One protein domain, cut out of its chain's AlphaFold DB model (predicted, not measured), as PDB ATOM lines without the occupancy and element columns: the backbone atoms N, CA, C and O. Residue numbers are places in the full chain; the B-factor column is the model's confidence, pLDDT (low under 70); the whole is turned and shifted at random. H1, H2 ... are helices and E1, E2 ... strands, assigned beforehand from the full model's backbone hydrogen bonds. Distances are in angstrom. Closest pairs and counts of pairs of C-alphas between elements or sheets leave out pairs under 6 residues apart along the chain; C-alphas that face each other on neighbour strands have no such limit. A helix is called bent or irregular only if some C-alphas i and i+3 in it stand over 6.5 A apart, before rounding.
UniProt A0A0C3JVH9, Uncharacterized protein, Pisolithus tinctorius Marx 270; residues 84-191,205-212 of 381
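This is residues 84 to 191 and 205 to 212 of the 381 residues of an uncharacterized protein of Pisolithus tinctorius Marx 270 (UniProt A0A0C3JVH9). One four-stranded parallel sheet forms a wall, with two long helices, H1 and H2, side by side over one face and the other face bare. The short helix H3 is on the helix side near one end of E4, and residues 168 to 182 run back on that side to the beginning of E4. The printed part has 116 residues with three named helices and four named strands, along the chain E1 H1 E2 H2 E3 H3 E4; the sheet order is E1 E2 E3 E4. The class is mixed, helices and strands; the whole is compact, with a radius of gyration of the C-alphas of 13.9 A and spans of 42 by 29 by 19 A.

Edge strand E1, residues 85 to 91, is parallel to E2, residues 122 to 129, at 19 degrees, with N 88 and O 125 at 2.9 A. Between them in the chain comes H1, residues 96 to 116, on the sheet at a height of 9.7 A; it runs along E1 at 5 degrees on the local plane, and the closest C-alphas, of Val 88 and Met 106, are 7.4 A apart. H2, residues 138 to 151, is on the same face at a height of 10.5 A, over E2. H1 and H2 touch, the same way at a shallow tilt of 2 degrees; their closest C-alphas, of Ile 103 and Ala 140, are 6.5 A apart. E3, residues 155 to 162, is parallel to E2 at 5 degrees, with N 126 and O 159 at 2.8 A. H3, residues 164 to 167, is on the same face and close to H2 but not clearly touching, with C-alphas of Leu 141 and Ser 166 closest at 7.2 A. Edge strand E4, residues 183 to 188, is parallel to E3 at 5 degrees, with N 160 and O 185 at 2.8 A. E1, H1, E2, then E2, H2, E3, then E3, H3, E4 are strand-helix-strand units, parallel neighbour strands with a helix between, each with a right-handed crossover. H1 and H2 on one face of the sheet make two layers. In H2 every O i to N i+4 pair is within hydrogen-bond range, in H1 15 of 17; H3 is too short for such a pair.

E1 begins at C-alpha 85, (270.313, 269.097, 176.281), and is 19.7 A long. H1 is 30.9 A long and irregular, with C-alphas 97 and 100 7.5 A apart. E2 measures 21.8 A, H2 20.2 A and E3 18.5 A. E4 ends at C-alpha 188, (260.579, 284.544, 188.266).

The C-alphas farthest apart, of Arg 95 and Leu 209, are 43.3 A apart. Residues 192 to 204 are cut out, and C-alphas 191 and 205 are 26.7 A apart. The link from H3 to E4 is long, 15 residues. Mean pLDDT of the printed part is 84.3; residues 92 to 97, 130 to 134, 176 to 178, 189 to 191 and 206 to 208 are under 70.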
ATOM      1  N   THR A  84     273.915 267.585 174.545       95.00
ATOM      2  CA  THR A  84     273.503 268.923 174.091       95.00
ATOM      3  C   THR A  84     272.348 269.511 174.898       95.00
ATOM      4  O   THR A  84     272.205 270.729 174.937       95.00
ATOM      5  N   ARG A  85     271.524 268.682 175.554       93.81
ATOM      6  CA  ARG A  85     270.313 269.097 176.281       93.81
ATOM      7  C   ARG A  85     270.402 268.668 177.739       93.81
ATOM      8  O   ARG A  85     270.467 267.471 178.006       93.81
ATOM      9  N   PHE A  86     270.382 269.616 178.675       94.75
ATOM     10  CA  PHE A  86     270.410 269.297 180.106       94.75
ATOM     11  C   PHE A  86     269.832 270.390 181.001       94.75
ATOM     12  O   PHE A  86     269.721 271.557 180.620       94.75
ATOM     13  N   GLN A  87     269.474 269.971 182.212       94.19
ATOM     14  CA  GLN A  87     268.923 270.801 183.269       94.19
ATOM     15  C   GLN A  87     269.809 270.779 184.513       94.19
ATOM     16  O   GLN A  87     270.313 269.725 184.906       94.19
ATOM     17  N   VAL A  88     269.946 271.921 185.179       92.94
ATOM     18  CA  VAL A  88     270.560 272.020 186.506       92.94
ATOM     19  C   VAL A  88     269.531 272.536 187.495       92.94
ATOM     20  O   VAL A  88     268.997 273.630 187.329       92.94
ATOM     21  N   ASN A  89     269.292 271.742 188.535       89.62
ATOM     22  CA  ASN A  89     268.492 272.157 189.676       89.62
ATOM     23  C   ASN A  89     269.421 272.716 190.742       89.62
ATOM     24  O   ASN A  89     270.187 271.966 191.348       89.62
ATOM     25  N   VAL A  90     269.355 274.023 190.944       85.75
ATOM     26  CA  VAL A  90     270.048 274.724 192.017       85.75
ATOM     27  C   VAL A  90     269.148 274.638 193.246       85.75
ATOM     28  O   VAL A  90     268.148 275.339 193.336       85.75
ATOM     29  N   ASP A  91     269.464 273.712 194.146       78.50
ATOM     30  CA  ASP A  91     268.729 273.471 195.395       78.50
ATOM     31  C   ASP A  91     269.624 273.832 196.586       78.50
ATOM     32  O   ASP A  91     270.851 273.653 196.534       78.50
ATOM     33  N   TYR A  92     269.016 274.326 197.663       66.94
ATOM     34  CA  TYR A  92     269.725 274.598 198.902       66.94
ATOM     35  C   TYR A  92     270.053 273.268 199.598       66.94
ATOM     36  O   TYR A  92     269.157 272.472 199.887       66.94
ATOM     37  N   PRO A  93     271.333 272.966 199.885       63.47
ATOM     38  CA  PRO A  93     271.676 271.769 200.621       63.47
ATOM     39  C   PRO A  93     271.054 271.856 202.013       63.47
ATOM     40  O   PRO A  93     271.088 272.901 202.654       63.47
ATOM     41  N   VAL A  94     270.586 270.718 202.524       63.81
ATOM     42  CA  VAL A  94     269.959 270.573 203.857       63.81
ATOM     43  C   VAL A  94     270.781 271.219 204.991       63.81
ATOM     44  O   VAL A  94     270.249 271.531 206.051       63.81
ATOM     45  N   ARG A  95     272.091 271.424 204.788       64.94
ATOM     46  CA  ARG A  95     272.967 272.174 205.695       64.94
ATOM     47  C   ARG A  95     273.741 273.262 204.930       64.94
ATOM     48  O   ARG A  95     274.467 272.900 203.999       64.94
ATOM     49  N   PRO A  96     273.693 274.539 205.368       65.62
ATOM     50  CA  PRO A  96     274.408 275.661 204.745       65.62
ATOM     51  C   PRO A  96     275.905 275.410 204.518       65.62
ATOM     52  O   PRO A  96     276.456 275.782 203.485       65.62
ATOM     53  N   SER A  97     276.565 274.704 205.444       69.25
ATOM     54  CA  SER A  97     278.004 274.404 205.385       69.25
ATOM     55  C   SER A  97     278.434 273.539 204.193       69.25
ATOM     56  O   SER A  97     279.620 273.461 203.886       69.25
ATOM     57  N   ASN A  98     277.491 272.905 203.489       75.38
ATOM     58  CA  ASN A  98     277.768 272.099 202.299       75.38
ATOM     59  C   ASN A  98     277.585 272.865 200.980       75.38
ATOM     60  O   ASN A  98     277.748 272.261 199.914       75.38
ATOM     61  N   TRP A  99     277.242 274.157 201.026       76.25
ATOM     62  CA  TRP A  99     276.966 274.966 199.836       76.25
ATOM     63  C   TRP A  99     278.115 274.932 198.830       76.25
ATOM     64  O   TRP A  99     277.930 274.481 197.699       76.25
ATOM     65  N   ASP A 100     279.328 275.273 199.269       81.25
ATOM     66  CA  ASP A 100     280.496 275.338 198.389       81.25
ATOM     67  C   ASP A 100     280.773 274.009 197.686       81.25
ATOM     68  O   ASP A 100     281.110 273.963 196.504       81.25
ATOM     69  N   ARG A 101     280.625 272.890 198.402       85.06
ATOM     70  CA  ARG A 101     280.803 271.555 197.819       85.06
ATOM     71  C   ARG A 101     279.712 271.248 196.794       85.06
ATOM     72  O   ARG A 101     280.017 270.691 195.739       85.06
ATOM     73  N   THR A 102     278.471 271.601 197.107       84.69
ATOM     74  CA  THR A 102     277.300 271.348 196.261       84.69
ATOM     75  C   THR A 102     277.397 272.136 194.959       84.69
ATOM     76  O   THR A 102     277.344 271.541 193.883       84.69
ATOM     77  N   ILE A 103     277.670 273.439 195.043       86.38
ATOM     78  CA  ILE A 103     277.863 274.301 193.874       86.38
ATOM     79  C   ILE A 103     279.061 273.862 193.045       86.38
ATOM     80  O   ILE A 103     278.926 273.709 191.834       86.38
ATOM     81  N   ARG A 104     280.212 273.557 193.663       88.50
ATOM     82  CA  ARG A 104     281.368 273.030 192.916       88.50
ATOM     83  C   ARG A 104     281.009 271.771 192.124       88.50
ATOM     84  O   ARG A 104     281.373 271.672 190.957       88.50
ATOM     85  N   SER A 105     280.259 270.844 192.720       88.75
ATOM     86  CA  SER A 105     279.795 269.627 192.039       88.75
ATOM     87  C   SER A 105     278.858 269.931 190.858       88.75
ATOM     88  O   SER A 105     278.999 269.349 189.778       88.75
ATOM     89  N   MET A 106     277.929 270.878 191.027       89.75
ATOM     90  CA  MET A 106     277.025 271.320 189.958       89.75
ATOM     91  C   MET A 106     277.794 271.967 188.805       89.75
ATOM     92  O   MET A 106     277.614 271.566 187.658       89.75
ATOM     93  N   ILE A 107     278.714 272.888 189.099       92.06
ATOM     94  CA  ILE A 107     279.557 273.552 188.094       92.06
ATOM     95  C   ILE A 107     280.449 272.545 187.362       92.06
ATOM     96  O   ILE A 107     280.565 272.598 186.139       92.06
ATOM     97  N   MET A 108     281.035 271.572 188.068       92.69
ATOM     98  CA  MET A 108     281.785 270.485 187.427       92.69
ATOM     99  C   MET A 108     280.904 269.656 186.492       92.69
ATOM    100  O   MET A 108     281.354 269.262 185.416       92.69
ATOM    101  N   SER A 109     279.649 269.421 186.871       91.06
ATOM    102  CA  SER A 109     278.694 268.725 186.013       91.06
ATOM    103  C   SER A 109     278.361 269.558 184.773       91.06
ATOM    104  O   SER A 109     278.443 269.034 183.669       91.06
ATOM    105  N   VAL A 110     278.088 270.857 184.917       93.50
ATOM    106  CA  VAL A 110     277.875 271.766 183.774       93.50
ATOM    107  C   VAL A 110     279.072 271.735 182.824       93.50
ATOM    108  O   VAL A 110     278.900 271.483 181.635       93.50
ATOM    109  N   ARG A 111     280.295 271.878 183.347       94.94
ATOM    110  CA  ARG A 111     281.535 271.793 182.555       94.94
ATOM    111  C   ARG A 111     281.673 270.470 181.820       94.94
ATOM    112  O   ARG A 111     282.042 270.458 180.649       94.94
ATOM    113  N   LEU A 112     281.375 269.358 182.491       93.69
ATOM    114  CA  LEU A 112     281.427 268.034 181.880       93.69
ATOM    115  C   LEU A 112     280.452 267.939 180.704       93.69
ATOM    116  O   LEU A 112     280.851 267.525 179.621       93.69
ATOM    117  N   TRP A 113     279.200 268.350 180.897       94.88
ATOM    118  CA  TRP A 113     278.186 268.321 179.843       94.88
ATOM    119  C   TRP A 113     278.555 269.238 178.670       94.88
ATOM    120  O   TRP A 113     278.530 268.799 177.520       94.88
ATOM    121  N   LEU A 114     279.007 270.463 178.950       94.69
ATOM    122  CA  LEU A 114     279.475 271.411 177.934       94.69
ATOM    123  C   LEU A 114     280.714 270.926 177.172       94.69
ATOM    124  O   LEU A 114     280.854 271.236 175.989       94.69
ATOM    125  N   SER A 115     281.612 270.193 177.832       95.12
ATOM    126  CA  SER A 115     282.793 269.588 177.207       95.12
ATOM    127  C   SER A 115     282.409 268.409 176.313       95.12
ATOM    128  O   SER A 115     282.936 268.274 175.209       95.12
ATOM    129  N   ARG A 116     281.464 267.567 176.753       94.75
ATOM    130  CA  ARG A 116     281.012 266.398 175.984       94.75
ATOM    131  C   ARG A 116     280.126 266.755 174.799       94.75
ATOM    132  O   ARG A 116     280.153 266.016 173.822       94.75
ATOM    133  N   SER A 117     279.418 267.883 174.833       95.62
ATOM    134  CA  SER A 117     278.690 268.397 173.663       95.62
ATOM    135  C   SER A 117     279.607 268.941 172.561       95.62
ATOM    136  O   SER A 117     279.145 269.177 171.446       95.62
ATOM    137  N   GLN A 118     280.909 269.092 172.838       94.00
ATOM    138  CA  GLN A 118     281.920 269.568 171.892       94.00
ATOM    139  C   GLN A 118     281.522 270.907 171.247       94.00
ATOM    140  O   GLN A 118     281.339 271.886 171.959       94.00
ATOM    141  N   SER A 119     281.406 270.977 169.920       94.12
ATOM    142  CA  SER A 119     281.010 272.178 169.175       94.12
ATOM    143  C   SER A 119     279.507 272.259 168.891       94.12
ATOM    144  O   SER A 119     279.062 273.236 168.292       94.12
ATOM    145  N   LEU A 120     278.711 271.269 169.310       95.69
ATOM    146  CA  LEU A 120     277.284 271.235 169.000       95.69
ATOM    147  C   LEU A 120     276.491 272.315 169.759       95.69
ATOM    148  O   LEU A 120     276.904 272.725 170.855       95.69
ATOM    149  N   PRO A 121     275.330 272.736 169.214       95.50
ATOM    150  CA  PRO A 121     274.413 273.641 169.892       95.50
ATOM    151  C   PRO A 121     273.924 273.085 171.233       95.50
ATOM    152  O   PRO A 121     273.602 271.901 171.345       95.50
ATOM    153  N   VAL A 122     273.826 273.953 172.239       95.56
ATOM    154  CA  VAL A 122     273.443 273.600 173.612       95.56
ATOM    155  C   VAL A 122     272.065 274.154 173.960       95.56
ATOM    156  O   VAL A 122     271.721 275.289 173.631       95.56
ATOM    157  N   TYR A 123     271.288 273.351 174.677       95.44
ATOM    158  CA  TYR A 123     269.995 273.702 175.238       95.44
ATOM    159  C   TYR A 123     270.095 273.544 176.757       95.44
ATOM    160  O   TYR A 123     270.166 272.423 177.271       95.44
ATOM    161  N   LEU A 124     270.118 274.669 177.462       95.19
ATOM    162  CA  LEU A 124     270.389 274.741 178.891       95.19
ATOM    163  C   LEU A 124     269.159 275.241 179.649       95.19
ATOM    164  O   LEU A 124     268.644 276.322 179.363       95.19
ATOM    165  N   TYR A 125     268.733 274.468 180.644       94.56
ATOM    166  CA  TYR A 125     267.699 274.863 181.598       94.56
ATOM    167  C   TYR A 125     268.298 274.943 183.010       94.56
ATOM    168  O   TYR A 125     268.704 273.935 183.582       94.56
ATOM    169  N   LEU A 126     268.386 276.139 183.579       93.25
ATOM    170  CA  LEU A 126     268.821 276.360 184.956       93.25
ATOM    171  C   LEU A 126     267.604 276.747 185.790       93.25
ATOM    172  O   LEU A 126     266.899 277.693 185.451       93.25
ATOM    173  N   CYS A 127     267.362 276.022 186.875       90.12
ATOM    174  CA  CYS A 127     266.198 276.227 187.723       90.12
ATOM    175  C   CYS A 127     266.606 276.221 189.183       90.12
ATOM    176  O   CYS A 127     267.190 275.249 189.662       90.12
ATOM    177  N   TYR A 128     266.254 277.280 189.891       85.50
ATOM    178  CA  TYR A 128     266.216 277.279 191.337       85.50
ATOM    179  C   TYR A 128     265.027 276.440 191.802       85.50
ATOM    180  O   TYR A 128     263.918 276.575 191.286       85.50
ATOM    181  N   VAL A 129     265.276 275.526 192.732       76.62
ATOM    182  CA  VAL A 129     264.230 274.730 193.370       76.62
ATOM    183  C   VAL A 129     264.129 275.233 194.797       76.62
ATOM    184  O   VAL A 129     264.955 274.875 195.633       76.62
ATOM    185  N   ASP A 130     263.141 276.086 195.054       67.56
ATOM    186  CA  ASP A 130     262.878 276.582 196.399       67.56
ATOM    187  C   ASP A 130     262.299 275.450 197.258       67.56
ATOM    188  O   ASP A 130     261.229 274.899 196.987       67.56
ATOM    189  N   ARG A 131     263.049 275.067 198.287       59.28
ATOM    190  CA  ARG A 131     262.560 274.229 199.390       59.28
ATOM    191  C   ARG A 131     262.634 274.960 200.726       59.28
ATOM    192  O   ARG A 131     262.147 274.444 201.730       59.28
ATOM    193  N   HIS A 132     263.290 276.116 200.740       56.56
ATOM    194  CA  HIS A 132     263.716 276.871 201.903       56.56
ATOM    195  C   HIS A 132     263.936 278.319 201.458       56.56
ATOM    196  O   HIS A 132     264.658 278.539 200.491       56.56
ATOM    197  N   THR A 133     263.432 279.285 202.228       61.03
ATOM    198  CA  THR A 133     263.464 280.745 201.988       61.03
ATOM    199  C   THR A 133     264.871 281.381 201.998       61.03
ATOM    200  O   THR A 133     265.043 282.528 202.410       61.03
ATOM    201  N   ASN A 134     265.915 280.633 201.644       69.44
ATOM    202  CA  ASN A 134     267.301 281.072 201.696       69.44
ATOM    203  C   ASN A 134     267.762 281.546 200.313       69.44
ATOM    204  O   ASN A 134     267.758 280.751 199.365       69.44
ATOM    205  N   PRO A 135     268.252 282.791 200.197       72.94
ATOM    206  CA  PRO A 135     268.725 283.316 198.928       72.94
ATOM    207  C   PRO A 135     269.960 282.551 198.440       72.94
ATOM    208  O   PRO A 135     270.812 282.124 199.225       72.94
ATOM    209  N   ILE A 136     270.080 282.417 197.121       79.00
ATOM    210  CA  ILE A 136     271.271 281.857 196.477       79.00
ATOM    211  C   ILE A 136     272.441 282.833 196.686       79.00
ATOM    212  O   ILE A 136     272.331 283.998 196.297       79.00
ATOM    213  N   PRO A 137     273.581 282.390 197.247       83.75
ATOM    214  CA  PRO A 137     274.789 283.199 197.328       83.75
ATOM    215  C   PRO A 137     275.227 283.726 195.961       83.75
ATOM    216  O   PRO A 137     275.328 282.968 194.994       83.75
ATOM    217  N   LEU A 138     275.561 285.016 195.907       85.69
ATOM    218  CA  LEU A 138     275.985 285.703 194.686       85.69
ATOM    219  C   LEU A 138     277.159 284.997 193.988       85.69
ATOM    220  O   LEU A 138     277.119 284.787 192.781       85.69
ATOM    221  N   SER A 139     278.142 284.530 194.759       87.06
ATOM    222  CA  SER A 139     279.302 283.798 194.237       87.06
ATOM    223  C   SER A 139     278.926 282.533 193.459       87.06
ATOM    224  O   SER A 139     279.635 282.131 192.540       87.06
ATOM    225  N   ALA A 140     277.804 281.889 193.790       87.25
ATOM    226  CA  ALA A 140     277.320 280.740 193.037       87.25
ATOM    227  C   ALA A 140     276.691 281.157 191.703       87.25
ATOM    228  O   ALA A 140     276.929 280.494 190.694       87.25
ATOM    229  N   LEU A 141     275.923 282.251 191.691       89.62
ATOM    230  CA  LEU A 141     275.348 282.812 190.468       89.62
ATOM    231  C   LEU A 141     276.457 283.236 189.502       89.62
ATOM    232  O   LEU A 141     276.417 282.845 188.343       89.62
ATOM    233  N   GLU A 142     277.495 283.909 189.998       91.75
ATOM    234  CA  GLU A 142     278.667 284.306 189.207       91.75
ATOM    235  C   GLU A 142     279.379 283.103 188.569       91.75
ATOM    236  O   GLU A 142     279.806 283.167 187.417       91.75
ATOM    237  N   LEU A 143     279.485 281.972 189.277       92.25
ATOM    238  CA  LEU A 143     280.064 280.753 188.708       92.25
ATOM    239  C   LEU A 143     279.208 280.176 187.575       92.25
ATOM    240  O   LEU A 143     279.762 279.724 186.574       92.25
ATOM    241  N   PHE A 144     277.878 280.172 187.716       92.81
ATOM    242  CA  PHE A 144     276.991 279.747 186.630       92.81
ATOM    243  C   PHE A 144     277.069 280.705 185.445       92.81
ATOM    244  O   PHE A 144     277.214 280.249 184.313       92.81
ATOM    245  N   ASP A 145     277.038 282.008 185.710       93.00
ATOM    246  CA  ASP A 145     277.140 283.062 184.705       93.00
ATOM    247  C   ASP A 145     278.428 282.921 183.880       93.00
ATOM    248  O   ASP A 145     278.387 282.909 182.653       93.00
ATOM    249  N   GLN A 146     279.565 282.643 184.526       93.12
ATOM    250  CA  GLN A 146     280.827 282.367 183.831       93.12
ATOM    251  C   GLN A 146     280.757 281.159 182.886       93.12
ATOM    252  O   GLN A 146     281.344 281.189 181.804       93.12
ATOM    253  N   GLU A 147     280.090 280.071 183.278       93.00
ATOM    254  CA  GLU A 147     279.949 278.898 182.405       93.00
ATOM    255  C   GLU A 147     278.966 279.158 181.252       93.00
ATOM    256  O   GLU A 147     279.200 278.685 180.137       93.00
ATOM    257  N   ILE A 148     277.921 279.960 181.485       92.69
ATOM    258  CA  ILE A 148     277.010 280.438 180.435       92.69
ATOM    259  C   ILE A 148     277.780 281.299 179.432       92.69
ATOM    260  O   ILE A 148     277.702 281.039 178.232       92.69
ATOM    261  N   LEU A 149     278.578 282.266 179.897       91.50
ATOM    262  CA  LEU A 149     279.384 283.134 179.040       91.50
ATOM    263  C   LEU A 149     280.343 282.329 178.159       91.50
ATOM    264  O   LEU A 149     280.394 282.542 176.946       91.50
ATOM    265  N   LYS A 150     281.058 281.354 178.737       90.88
ATOM    266  CA  LYS A 150     281.986 280.476 177.997       90.88
ATOM    267  C   LYS A 150     281.299 279.672 176.897       90.88
ATOM    268  O   LYS A 150     281.921 279.369 175.883       90.88
ATOM    269  N   ALA A 151     280.041 279.290 177.104       91.44
ATOM    270  CA  ALA A 151     279.260 278.535 176.133       91.44
ATOM    271  C   ALA A 151     278.352 279.414 175.259       91.44
ATOM    272  O   ALA A 151     277.686 278.871 174.379       91.44
ATOM    273  N   SER A 152     278.333 280.736 175.461       89.75
ATOM    274  CA  SER A 152     277.348 281.665 174.880       89.75
ATOM    275  C   SER A 152     277.202 281.551 173.362       89.75
ATOM    276  O   SER A 152     276.078 281.529 172.871       89.75
ATOM    277  N   SER A 153     278.305 281.357 172.633       90.56
ATOM    278  CA  SER A 153     278.306 281.192 171.172       90.56
ATOM    279  C   SER A 153     277.677 279.896 170.673       90.56
ATOM    280  O   SER A 153     277.360 279.786 169.491       90.56
ATOM    281  N   ARG A 154     277.444 278.916 171.549       92.12
ATOM    282  CA  ARG A 154     276.807 277.632 171.219       92.12
ATOM    283  C   ARG A 154     275.430 277.463 171.849       92.12
ATOM    284  O   ARG A 154     274.725 276.521 171.488       92.12
ATOM    285  N   ILE A 155     275.049 278.293 172.821       93.44
ATOM    286  CA  ILE A 155     273.756 278.149 173.493       93.44
ATOM    287  C   ILE A 155     272.659 278.592 172.530       93.44
ATOM    288  O   ILE A 155     272.500 279.769 172.245       93.44
ATOM    289  N   LYS A 156     271.861 277.622 172.084       93.56
ATOM    290  CA  LYS A 156     270.729 277.822 171.182       93.56
ATOM    291  C   LYS A 156     269.424 278.089 171.925       93.56
ATOM    292  O   LYS A 156     268.577 278.852 171.459       93.56
ATOM    293  N   LYS A 157     269.262 277.471 173.098       94.19
ATOM    294  CA  LYS A 157     268.139 277.713 174.009       94.19
ATOM    295  C   LYS A 157     268.644 277.869 175.433       94.19
ATOM    296  O   LYS A 157     269.272 276.951 175.957       94.19
ATOM    297  N   LEU A 158     268.315 278.994 176.053       94.38
ATOM    298  CA  LEU A 158     268.588 279.276 177.456       94.38
ATOM    299  C   LEU A 158     267.271 279.455 178.197       94.38
ATOM    300  O   LEU A 158     266.365 280.151 177.738       94.38
ATOM    301  N   SER A 159     267.144 278.809 179.343       93.44
ATOM    302  CA  SER A 159     265.988 278.955 180.212       93.44
ATOM    303  C   SER A 159     266.458 279.108 181.648       93.44
ATOM    304  O   SER A 159     267.143 278.226 182.159       93.44
ATOM    305  N   LEU A 160     266.130 280.240 182.265       92.50
ATOM    306  CA  LEU A 160     266.497 280.587 183.633       92.50
ATOM    307  C   LEU A 160     265.220 280.712 184.458       92.50
ATOM    308  O   LEU A 160     264.388 281.564 184.165       92.50
ATOM    309  N   HIS A 161     265.078 279.875 185.478       89.12
ATOM    310  CA  HIS A 161     263.988 279.951 186.441       89.12
ATOM    311  C   HIS A 161     264.562 280.267 187.821       89.12
ATOM    312  O   HIS A 161     265.104 279.390 188.487       89.12
ATOM    313  N   PHE A 162     264.520 281.541 188.203       85.56
ATOM    314  CA  PHE A 162     265.145 282.084 189.410       85.56
ATOM    315  C   PHE A 162     264.373 283.321 189.888       85.56
ATOM    316  O   PHE A 162     263.708 283.965 189.078       85.56
ATOM    317  N   PRO A 163     264.497 283.728 191.160       81.56
ATOM    318  CA  PRO A 163     264.017 285.041 191.592       81.56
ATOM    319  C   PRO A 163     264.621 286.176 190.740       81.56
ATOM    320  O   PRO A 163     265.759 286.070 190.266       81.56
ATOM    321  N   ALA A 164     263.883 287.273 190.533       78.31
ATOM    322  CA  ALA A 164     264.288 288.374 189.644       78.31
ATOM    323  C   ALA A 164     265.669 288.955 190.013       78.31
ATOM    324  O   ALA A 164     266.530 289.161 189.152       78.31
ATOM    325  N   GLN A 165     265.926 289.108 191.314       79.12
ATOM    326  CA  GLN A 165     267.193 289.566 191.881       79.12
ATOM    327  C   GLN A 165     268.371 288.625 191.611       79.12
ATOM    328  O   GLN A 165     269.516 289.058 191.673       79.12
ATOM    329  N   SER A 166     268.125 287.348 191.320       85.69
ATOM    330  CA  SER A 166     269.170 286.401 190.929       85.69
ATOM    331  C   SER A 166     269.429 286.444 189.425       85.69
ATOM    332  O   SER A 166     270.583 286.379 189.011       85.69
ATOM    333  N   ILE A 167     268.385 286.613 188.601       86.25
ATOM    334  CA  ILE A 167     268.527 286.649 187.135       86.25
ATOM    335  C   ILE A 167     269.400 287.820 186.689       86.25
ATOM    336  O   ILE A 167     270.180 287.642 185.759       86.25
ATOM    337  N   ARG A 168     269.364 288.973 187.373       83.62
ATOM    338  CA  ARG A 168     270.263 290.110 187.070       83.62
ATOM    339  C   ARG A 168     271.758 289.753 187.144       83.62
ATOM    340  O   ARG A 168     272.575 290.414 186.521       83.62
ATOM    341  N   HIS A 169     272.114 288.709 187.895       87.12
ATOM    342  CA  HIS A 169     273.486 288.209 188.023       87.12
ATOM    343  C   HIS A 169     273.813 287.082 187.031       87.12
ATOM    344  O   HIS A 169     274.925 286.572 187.038       87.12
ATOM    345  N   LEU A 170     272.851 286.686 186.195       88.19
ATOM    346  CA  LEU A 170     272.977 285.642 185.179       88.19
ATOM    347  C   LEU A 170     272.801 286.228 183.771       88.19
ATOM    348  O   LEU A 170     272.179 285.596 182.923       88.19
ATOM    349  N   GLN A 171     273.260 287.462 183.535       84.06
ATOM    350  CA  GLN A 171     273.029 288.199 182.284       84.06
ATOM    351  C   GLN A 171     274.249 288.250 181.361       84.06
ATOM    352  O   GLN A 171     274.158 288.858 180.301       84.06
ATOM    353  N   SER A 172     275.375 287.599 181.675       82.88
ATOM    354  CA  SER A 172     276.553 287.624 180.785       82.88
ATOM    355  C   SER A 172     276.266 287.093 179.377       82.88
ATOM    356  O   SER A 172     276.943 287.468 178.419       82.88
ATOM    357  N   PHE A 173     275.220 286.272 179.214       82.19
ATOM    358  CA  PHE A 173     274.755 285.823 177.903       82.19
ATOM    359  C   PHE A 173     274.354 286.978 176.972       82.19
ATOM    360  O   PHE A 173     274.377 286.791 175.757       82.19
ATOM    361  N   THR A 174     274.013 288.162 177.502       80.00
ATOM    362  CA  THR A 174     273.712 289.343 176.679       80.00
ATOM    363  C   THR A 174     274.959 290.057 176.163       80.00
ATOM    364  O   THR A 174     274.870 290.782 175.176       80.00
ATOM    365  N   GLN A 175     276.111 289.837 176.803       77.00
ATOM    366  CA  GLN A 175     277.392 290.475 176.480       77.00
ATOM    367  C   GLN A 175     278.257 289.633 175.527       77.00
ATOM    368  O   GLN A 175     279.189 290.149 174.915       77.00
ATOM    369  N   GLY A 176     277.987 288.327 175.420       68.12
ATOM    370  CA  GLY A 176     278.737 287.409 174.561       68.12
ATOM    371  C   GLY A 176     278.346 287.472 173.079       68.12
ATOM    372  O   GLY A 176     277.349 288.086 172.701       68.12
ATOM    373  N   SER A 177     279.100 286.759 172.230       67.56
ATOM    374  CA  SER A 177     278.724 286.473 170.833       67.56
ATOM    375  C   SER A 177     277.513 285.531 170.820       67.56
ATOM    376  O   SER A 177     277.635 284.320 170.674       67.56
ATOM    377  N   SER A 178     276.327 286.083 171.073       66.88
ATOM    378  CA  SER A 178     275.069 285.342 171.220       66.88
ATOM    379  C   SER A 178     274.345 285.159 169.880       66.88
ATOM    380  O   SER A 178     273.120 285.177 169.800       66.88
ATOM    381  N   GLU A 179     275.098 284.989 168.793       78.62
ATOM    382  CA  GLU A 179     274.517 284.835 167.452       78.62
ATOM    383  C   GLU A 179     273.715 283.534 167.306       78.62
ATOM    384  O   GLU A 179     272.796 283.463 166.492       78.62
ATOM    385  N   SER A 180     274.020 282.511 168.111       87.31
ATOM    386  CA  SER A 180     273.346 281.210 168.053       87.31
ATOM    387  C   SER A 180     272.091 281.101 168.914       87.31
ATOM    388  O   SER A 180     271.340 280.135 168.753       87.31
ATOM    389  N   LEU A 181     271.847 282.049 169.823       90.94
ATOM    390  CA  LEU A 181     270.727 281.947 170.745       90.94
ATOM    391  C   LEU A 181     269.414 282.277 170.039       90.94
ATOM    392  O   LEU A 181     269.118 283.423 169.722       90.94
ATOM    393  N   GLU A 182     268.586 281.254 169.860       91.88
ATOM    394  CA  GLU A 182     267.285 281.369 169.203       91.88
ATOM    395  C   GLU A 182     266.131 281.477 170.205       91.88
ATOM    396  O   GLU A 182     265.098 282.078 169.899       91.88
ATOM    397  N   HIS A 183     266.296 280.908 171.403       92.19
ATOM    398  CA  HIS A 183     265.245 280.828 172.412       92.19
ATOM    399  C   HIS A 183     265.750 281.270 173.787       92.19
ATOM    400  O   HIS A 183     266.577 280.588 174.392       92.19
ATOM    401  N   LEU A 184     265.189 282.358 174.316       91.44
ATOM    402  CA  LEU A 184     265.388 282.776 175.700       91.44
ATOM    403  C   LEU A 184     264.093 282.610 176.492       91.44
ATOM    404  O   LEU A 184     263.024 283.032 176.052       91.44
ATOM    405  N   SER A 185     264.209 282.031 177.680       90.56
ATOM    406  CA  SER A 185     263.127 281.930 178.646       90.56
ATOM    407  C   SER A 185     263.609 282.393 180.011       90.56
ATOM    408  O   SER A 185     264.585 281.857 180.524       90.56
ATOM    409  N   LEU A 186     262.925 283.355 180.612       88.56
ATOM    410  CA  LEU A 186     263.230 283.854 181.943       88.56
ATOM    411  C   LEU A 186     261.961 283.787 182.798       88.56
ATOM    412  O   LEU A 186     260.914 284.286 182.388       88.56
ATOM    413  N   TRP A 187     262.062 283.132 183.949       84.31
ATOM    414  CA  TRP A 187     260.953 282.880 184.862       84.31
ATOM    415  C   TRP A 187     261.349 283.314 186.266       84.31
ATOM    416  O   TRP A 187     262.374 282.870 186.782       84.31
ATOM    417  N   GLY A 188     260.526 284.158 186.870       76.00
ATOM    418  CA  GLY A 188     260.579 284.544 188.266       76.00
ATOM    419  C   GLY A 188     260.071 283.420 189.147       76.00
ATOM    420  O   GLY A 188     258.892 283.086 189.085       76.00
ATOM    421  N   ALA A 189     260.942 282.868 189.987       66.88
ATOM    422  CA  ALA A 189     260.488 282.063 191.114       66.88
ATOM    423  C   ALA A 189     259.882 283.007 192.169       66.88
ATOM    424  O   ALA A 189     260.492 284.026 192.499       66.88
ATOM    425  N   SER A 190     258.678 282.701 192.653       59.69
ATOM    426  CA  SER A 190     257.987 283.488 193.675       59.69
ATOM    427  C   SER A 190     258.699 283.349 195.022       59.69
ATOM    428  O   SER A 190     258.603 282.302 195.659       59.69
ATOM    429  N   ASP A 191     259.364 284.406 195.485       52.91
ATOM    430  CA  ASP A 191     259.614 284.543 196.918       52.91
ATOM    431  C   ASP A 191     258.258 284.818 197.582       52.91
ATOM    432  O   ASP A 191     257.603 285.816 197.282       52.91
ATOM    433  N   TRP A 205     270.324 294.178 175.208       75.81
ATOM    434  CA  TRP A 205     270.905 293.153 174.348       75.81
ATOM    435  C   TRP A 205     271.095 293.628 172.908       75.81
ATOM    436  O   TRP A 205     270.137 293.746 172.141       75.81
ATOM    437  N   GLN A 206     272.347 293.883 172.522       69.19
ATOM    438  CA  GLN A 206     272.696 294.394 171.194       69.19
ATOM    439  C   GLN A 206     273.984 293.736 170.651       69.19
ATOM    440  O   GLN A 206     274.991 293.784 171.356       69.19
ATOM    441  N   PRO A 207     274.010 293.173 169.417       63.75
ATOM    442  CA  PRO A 207     272.904 292.766 168.547       63.75
ATOM    443  C   PRO A 207     272.681 291.241 168.632       63.75
ATOM    444  O   PRO A 207     273.429 290.450 168.063       63.75
ATOM    445  N   ALA A 208     271.632 290.798 169.329       64.69
ATOM    446  CA  ALA A 208     271.270 289.379 169.417       64.69
ATOM    447  C   ALA A 208     270.573 288.888 168.137       64.69
ATOM    448  O   ALA A 208     269.386 288.588 168.170       64.69
ATOM    449  N   LEU A 209     271.267 288.835 166.998       70.12
ATOM    450  CA  LEU A 209     270.651 288.624 165.673       70.12
ATOM    451  C   LEU A 209     269.903 287.281 165.504       70.12
ATOM    452  O   LEU A 209     269.110 287.124 164.577       70.12
ATOM    453  N   GLY A 210     270.147 286.304 166.382       83.06
ATOM    454  CA  GLY A 210     269.547 284.969 166.309       83.06
ATOM    455  C   GLY A 210     268.211 284.798 167.039       83.06
ATOM    456  O   GLY A 210     267.520 283.808 166.794       83.06
ATOM    457  N   LEU A 211     267.820 285.719 167.929       88.25
ATOM    458  CA  LEU A 211     266.713 285.483 168.863       88.25
ATOM    459  C   LEU A 211     265.351 285.466 168.150       88.25
ATOM    460  O   LEU A 211     264.859 286.490 167.683       88.25
ATOM    461  N   ARG A 212     264.705 284.296 168.125       90.06
ATOM    462  CA  ARG A 212     263.398 284.061 167.478       90.06
ATOM    463  C   ARG A 212     262.260 283.910 168.472       90.06
ATOM    464  O   ARG A 212     261.097 284.050 168.084       90.06
TER     465      ARG A 212